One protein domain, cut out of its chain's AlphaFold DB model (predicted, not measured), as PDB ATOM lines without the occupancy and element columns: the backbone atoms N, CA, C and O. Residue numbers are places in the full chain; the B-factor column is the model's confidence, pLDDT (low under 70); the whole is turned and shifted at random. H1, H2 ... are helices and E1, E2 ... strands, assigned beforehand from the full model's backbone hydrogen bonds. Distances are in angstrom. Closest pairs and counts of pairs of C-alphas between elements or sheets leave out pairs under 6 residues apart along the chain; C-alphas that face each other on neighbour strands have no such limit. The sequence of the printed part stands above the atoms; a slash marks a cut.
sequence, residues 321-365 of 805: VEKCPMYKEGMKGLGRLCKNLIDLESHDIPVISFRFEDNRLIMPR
ATOM      1  N   VAL A 321     -34.199 -40.820 -20.606       97.38
ATOM      2  CA  VAL A 321     -33.564 -41.584 -19.529       97.38
ATOM      3  C   VAL A 321     -34.507 -41.615 -18.330       97.38
ATOM      4  O   VAL A 321     -34.954 -40.567 -17.873       97.38
ATOM      5  N   GLU A 322     -34.805 -42.803 -17.813       97.06
ATOM      6  CA  GLU A 322     -35.641 -43.001 -16.627       97.06
ATOM      7  C   GLU A 322     -34.801 -43.559 -15.481       97.06
ATOM      8  O   GLU A 322     -34.121 -44.570 -15.649       97.06
ATOM      9  N   LYS A 323     -34.875 -42.942 -14.300       96.50
ATOM     10  CA  LYS A 323     -34.337 -43.500 -13.058       96.50
ATOM     11  C   LYS A 323     -35.474 -43.878 -12.116       96.50
ATOM     12  O   LYS A 323     -36.287 -43.037 -11.724       96.50
ATOM     13  N   CYS A 324     -35.510 -45.155 -11.752       94.56
ATOM     14  CA  CYS A 324     -36.618 -45.800 -11.061       94.56
ATOM     15  C   CYS A 324     -36.122 -46.546  -9.816       94.56
ATOM     16  O   CYS A 324     -35.106 -47.240  -9.885       94.56
ATOM     17  N   PRO A 325     -36.835 -46.483  -8.682       93.81
ATOM     18  CA  PRO A 325     -36.548 -47.334  -7.537       93.81
ATOM     19  C   PRO A 325     -36.819 -48.802  -7.871       93.81
ATOM     20  O   PRO A 325     -37.830 -49.137  -8.494       93.81
ATOM     21  N   MET A 326     -35.944 -49.704  -7.422       91.56
ATOM     22  CA  MET A 326     -36.208 -51.144  -7.528       91.56
ATOM     23  C   MET A 326     -37.228 -51.617  -6.484       91.56
ATOM     24  O   MET A 326     -37.991 -52.545  -6.753       91.56
ATOM     25  N   TYR A 327     -37.282 -50.932  -5.337       89.25
ATOM     26  CA  TYR A 327     -38.170 -51.215  -4.210       89.25
ATOM     27  C   TYR A 327     -38.899 -49.946  -3.750       89.25
ATOM     28  O   TYR A 327     -38.481 -48.827  -4.053       89.25
ATOM     29  N   LYS A 328     -39.987 -50.106  -2.986       88.19
ATOM     30  CA  LYS A 328     -40.825 -48.986  -2.516       88.19
ATOM     31  C   LYS A 328     -40.053 -48.021  -1.610       88.19
ATOM     32  O   LYS A 328     -40.309 -46.820  -1.621       88.19
ATOM     33  N   GLU A 329     -39.098 -48.536  -0.846       90.38
ATOM     34  CA  GLU A 329     -38.216 -47.787   0.046       90.38
ATOM     35  C   GLU A 329     -37.388 -46.742  -0.716       90.38
ATOM     36  O   GLU A 329     -37.185 -45.632  -0.218       90.38
ATOM     37  N   GLY A 330     -36.997 -47.045  -1.960       92.50
ATOM     38  CA  GLY A 330     -36.192 -46.161  -2.802       92.50
ATOM     39  C   GLY A 330     -36.894 -44.877  -3.250       92.50
ATOM     40  O   GLY A 330     -36.236 -43.963  -3.740       92.50
ATOM     41  N   MET A 331     -38.201 -44.730  -3.001       93.69
ATOM     42  CA  MET A 331     -38.899 -43.452  -3.195       93.69
ATOM     43  C   MET A 331     -38.296 -42.318  -2.361       93.69
ATOM     44  O   MET A 331     -38.259 -41.171  -2.809       93.69
ATOM     45  N   LYS A 332     -37.793 -42.627  -1.158       92.94
ATOM     46  CA  LYS A 332     -37.110 -41.636  -0.313       92.94
ATOM     47  C   LYS A 332     -35.791 -41.193  -0.937       92.94
ATOM     48  O   LYS A 332     -35.536 -39.991  -1.012       92.94
ATOM     49  N   GLY A 333     -34.994 -42.148  -1.420       93.00
ATOM     50  CA  GLY A 333     -33.733 -41.875  -2.105       93.00
ATOM     51  C   GLY A 333     -33.939 -41.072  -3.390       93.00
ATOM     52  O   GLY A 333     -33.257 -40.072  -3.596       93.00
ATOM     53  N   LEU A 334     -34.949 -41.419  -4.194       93.94
ATOM     54  CA  LEU A 334     -35.289 -40.671  -5.409       93.94
ATOM     55  C   LEU A 334     -35.716 -39.228  -5.096       93.94
ATOM     56  O   LEU A 334     -35.295 -38.287  -5.767       93.94
ATOM     57  N   GLY A 335     -36.508 -39.036  -4.034       94.44
ATOM     58  CA  GLY A 335     -36.882 -37.705  -3.555       94.44
ATOM     59  C   GLY A 335     -35.689 -36.884  -3.054       94.44
ATOM     60  O   GLY A 335     -35.654 -35.672  -3.264       94.44
ATOM     61  N   ARG A 336     -34.698 -37.525  -2.419       94.69
ATOM     62  CA  ARG A 336     -33.432 -36.886  -2.018       94.69
ATOM     63  C   ARG A 336     -32.617 -36.455  -3.238       94.69
ATOM     64  O   ARG A 336     -32.224 -35.297  -3.285       94.69
ATOM     65  N   LEU A 337     -32.466 -37.315  -4.245       95.19
ATOM     66  CA  LEU A 337     -31.809 -36.966  -5.511       95.19
ATOM     67  C   LEU A 337     -32.450 -35.731  -6.170       95.19
ATOM     68  O   LEU A 337     -31.743 -34.792  -6.524       95.19
ATOM     69  N   CYS A 338     -33.784 -35.683  -6.270       95.50
ATOM     70  CA  CYS A 338     -34.480 -34.520  -6.836       95.50
ATOM     71  C   CYS A 338     -34.179 -33.234  -6.053       95.50
ATOM     72  O   CYS A 338     -33.905 -32.194  -6.645       95.50
ATOM     73  N   LYS A 339     -34.211 -33.300  -4.715       96.56
ATOM     74  CA  LYS A 339     -33.900 -32.149  -3.850       96.56
ATOM     75  C   LYS A 339     -32.459 -31.681  -4.015       96.56
ATOM     76  O   LYS A 339     -32.238 -30.480  -4.058       96.56
ATOM     77  N   ASN A 340     -31.514 -32.609  -4.122       97.44
ATOM     78  CA  ASN A 340     -30.100 -32.300  -4.311       97.44
ATOM     79  C   ASN A 340     -29.860 -31.563  -5.635       97.44
ATOM     80  O   ASN A 340     -29.146 -30.567  -5.651       97.44
ATOM     81  N   LEU A 341     -30.495 -32.002  -6.728       96.94
ATOM     82  CA  LEU A 341     -30.388 -31.321  -8.023       96.94
ATOM     83  C   LEU A 341     -30.977 -29.899  -7.976       96.94
ATOM     84  O   LEU A 341     -30.346 -28.979  -8.479       96.94
ATOM     85  N   ILE A 342     -32.130 -29.704  -7.322       97.62
ATOM     86  CA  ILE A 342     -32.742 -28.370  -7.141       97.62
ATOM     87  C   ILE A 342     -31.852 -27.463  -6.280       97.62
ATOM     88  O   ILE A 342     -31.711 -26.278  -6.565       97.62
ATOM     89  N   ASP A 343     -31.259 -28.006  -5.216       98.19
ATOM     90  CA  ASP A 343     -30.377 -27.247  -4.326       98.19
ATOM     91  C   ASP A 343     -29.113 -26.793  -5.065       98.19
ATOM     92  O   ASP A 343     -28.749 -25.624  -4.980       98.19
ATOM     93  N   LEU A 344     -28.498 -27.671  -5.862       98.19
ATOM     94  CA  LEU A 344     -27.366 -27.324  -6.726       98.19
ATOM     95  C   LEU A 344     -27.740 -26.263  -7.769       98.19
ATOM     96  O   LEU A 344     -27.011 -25.285  -7.929       98.19
ATOM     97  N   GLU A 345     -28.894 -26.402  -8.426       97.50
ATOM     98  CA  GLU A 345     -29.395 -25.401  -9.377       97.50
ATOM     99  C   GLU A 345     -29.583 -24.030  -8.705       97.50
ATOM    100  O   GLU A 345     -29.231 -23.004  -9.282       97.50
ATOM    101  N   SER A 346     -30.053 -23.996  -7.450       97.62
ATOM    102  CA  SER A 346     -30.201 -22.750  -6.679       97.62
ATOM    103  C   SER A 346     -28.874 -22.071  -6.307       97.62
ATOM    104  O   SER A 346     -28.875 -20.893  -5.955       97.62
ATOM    105  N   HIS A 347     -27.757 -22.796  -6.421       97.62
ATOM    106  CA  HIS A 347     -26.392 -22.287  -6.271       97.62
ATOM    107  C   HIS A 347     -25.731 -21.972  -7.624       97.62
ATOM    108  O   HIS A 347     -24.506 -21.879  -7.698       97.62
ATOM    109  N   ASP A 348     -26.511 -21.834  -8.699       97.12
ATOM    110  CA  ASP A 348     -26.031 -21.604 -10.068       97.12
ATOM    111  C   ASP A 348     -25.079 -22.711 -10.578       97.12
ATOM    112  O   ASP A 348     -24.209 -22.468 -11.420       97.12
ATOM    113  N   ILE A 349     -25.224 -23.942 -10.069       97.81
ATOM    114  CA  ILE A 349     -24.506 -25.114 -10.578       97.81
ATOM    115  C   ILE A 349     -25.315 -25.718 -11.735       97.81
ATOM    116  O   ILE A 349     -26.478 -26.078 -11.535       97.81
ATOM    117  N   PRO A 350     -24.735 -25.888 -12.938       96.75
ATOM    118  CA  PRO A 350     -25.465 -26.475 -14.055       96.75
ATOM    119  C   PRO A 350     -25.785 -27.952 -13.797       96.75
ATOM    120  O   PRO A 350     -24.889 -28.793 -13.695       96.75
ATOM    121  N   VAL A 351     -27.071 -28.283 -13.734       96.94
ATOM    122  CA  VAL A 351     -27.557 -29.653 -13.546       96.94
ATOM    123  C   VAL A 351     -28.433 -30.089 -14.709       96.94
ATOM    124  O   VAL A 351     -29.045 -29.273 -15.400       96.94
ATOM    125  N   ILE A 352     -28.500 -31.397 -14.940       95.88
ATOM    126  CA  ILE A 352     -29.383 -31.961 -15.958       95.88
ATOM    127  C   ILE A 352     -30.846 -31.599 -15.670       95.88
ATOM    128  O   ILE A 352     -31.333 -31.751 -14.552       95.88
ATOM    129  N   SER A 353     -31.573 -31.163 -16.700       95.06
ATOM    130  CA  SER A 353     -33.012 -30.932 -16.580       95.06
ATOM    131  C   SER A 353     -33.742 -32.246 -16.306       95.06
ATOM    132  O   SER A 353     -33.455 -33.253 -16.959       95.06
ATOM    133  N   PHE A 354     -34.735 -32.233 -15.421       95.94
ATOM    134  CA  PHE A 354     -35.484 -33.437 -15.085       95.94
ATOM    135  C   PHE A 354     -36.968 -33.160 -14.824       95.94
ATOM    136  O   PHE A 354     -37.384 -32.031 -14.562       95.94
ATOM    137  N   ARG A 355     -37.777 -34.218 -14.890       95.88
ATOM    138  CA  ARG A 355     -39.186 -34.247 -14.476       95.88
ATOM    139  C   ARG A 355     -39.417 -35.428 -13.544       95.88
ATOM    140  O   ARG A 355     -38.798 -36.474 -13.711       95.88
ATOM    141  N   PHE A 356     -40.306 -35.262 -12.572       93.75
ATOM    142  CA  PHE A 356     -40.719 -36.342 -11.682       93.75
ATOM    143  C   PHE A 356     -42.168 -36.721 -11.990       93.75
ATOM    144  O   PHE A 356     -43.076 -35.930 -11.741       93.75
ATOM    145  N   GLU A 357     -42.377 -37.914 -12.543       91.31
ATOM    146  CA  GLU A 357     -43.683 -38.407 -13.000       91.31
ATOM    147  C   GLU A 357     -43.806 -39.903 -12.682       91.31
ATOM    148  O   GLU A 357     -42.828 -40.642 -12.771       91.31
ATOM    149  N   ASP A 358     -44.992 -40.351 -12.256       86.06
ATOM    150  CA  ASP A 358     -45.303 -41.763 -11.979       86.06
ATOM    151  C   ASP A 358     -44.251 -42.515 -11.144       86.06
ATOM    152  O   ASP A 358     -43.940 -43.680 -11.406       86.06
ATOM    153  N   ASN A 359     -43.726 -41.849 -10.107       88.88
ATOM    154  CA  ASN A 359     -42.689 -42.358  -9.201       88.88
ATOM    155  C   ASN A 359     -41.313 -42.602  -9.855       88.88
ATOM    156  O   ASN A 359     -40.542 -43.441  -9.386       88.88
ATOM    157  N   ARG A 360     -40.991 -41.867 -10.923       93.19
ATOM    158  CA  ARG A 360     -39.731 -41.973 -11.672       93.19
ATOM    159  C   ARG A 360     -39.142 -40.594 -11.924       93.19
ATOM    160  O   ARG A 360     -39.866 -39.605 -12.021       93.19
ATOM    161  N   LEU A 361     -37.824 -40.550 -12.064       96.12
ATOM    162  CA  LEU A 361     -37.102 -39.371 -12.524       96.12
ATOM    163  C   LEU A 361     -36.825 -39.509 -14.023       96.12
ATOM    164  O   LEU A 361     -36.145 -40.442 -14.442       96.12
ATOM    165  N   ILE A 362     -37.348 -38.584 -14.818       97.06
ATOM    166  CA  ILE A 362     -37.248 -38.563 -16.277       97.06
ATOM    167  C   ILE A 362     -36.277 -37.455 -16.688       97.06
ATOM    168  O   ILE A 362     -36.457 -36.299 -16.308       97.06
ATOM    169  N   MET A 363     -35.269 -37.796 -17.485       96.94
ATOM    170  CA  MET A 363     -34.205 -36.899 -17.945       96.94
ATOM    171  C   MET A 363     -34.001 -37.042 -19.463       96.94
ATOM    172  O   MET A 363     -34.292 -38.101 -20.024       96.94
ATOM    173  N   PRO A 364     -33.501 -36.011 -20.162       96.38
ATOM    174  CA  PRO A 364     -33.070 -36.161 -21.543       96.38
ATOM    175  C   PRO A 364     -31.775 -36.978 -21.615       96.38
ATOM    176  O   PRO A 364     -30.903 -36.881 -20.753       96.38
ATOM    177  N   ARG A 365     -31.613 -37.756 -22.683       94.44
ATOM    178  CA  ARG A 365     -30.331 -38.382 -23.008       94.44
ATOM    179  C   ARG A 365     -29.362 -37.311 -23.498       94.44
ATOM    180  O   ARG A 365     -29.617 -36.652 -24.502       94.44
TER     181      ARG A 365
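AT A GLANCE: This is residues 321 to 365 of the 805 residues of the protein "CTP_transf_like domain-containing protein" of Paenibacillus riograndensis SBR5 (UniProt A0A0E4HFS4). One long helix, H1, lies over one face of a small three-stranded sheet, whose other face is bare. Residues 330 to 338 of H1 come near the sheet, and the short link from H1 folds back to E2. The printed part has 45 residues, with one named helix and three named strands in the order E1, H1, E2, E3; the antiparallel sheet runs E1, E3, E2, and the class is mixed, helices and strands. It is only just compact, close to loose, with a radius of gyration of the C-alphas of 10.8 A, and spans 32 by 21 by 12 A.

IN THESE COORDINATES: Find C-alpha 321 at (-33.564, -41.584, -19.529), where E1 begins; it runs over residues 321 to 325, 13.6 A. At C-alpha 330, (-36.192, -46.161, -2.802), H1 begins and runs to residue 346, 24.5 A. E2 is residues 355 to 357, 6.3 A. E3, residues 360 to 364, covers 13.3 A and ends at C-alpha 364, (-33.070, -36.161, -21.543).

HOW THE PARTS SIT: Look first at inner strand E3. E1 is its antiparallel neighbour at 162 degrees, with N 321 and O 363 2.8 A apart, within hydrogen-bond range. E2 and E3 form a hairpin at 144 degrees, with N 355 and O 362 at 2.8 A, also within range. H1 is on the sheet at a height of 10.3 A, over E3 and E2, and runs along the strands, at 27 degrees to E2 on the local plane. Its closest C-alphas to E3 are those of Leu 334 and Leu 361, 7.5 A. E1, H1 and E2 make a split strand-helix-strand unit, two same-way strands with E3 between them, its crossover right-handed; H1 on one face gives two layers. In H1 every O i to N i+4 pair is within hydrogen-bond range.

THE WHOLE: The C-alphas farthest apart, those of Tyr 327 and Asp 348, are 32.5 A apart. The printed part has no cut and no long link. Mean pLDDT of the printed part is 94.8, and no printed residue is under 70.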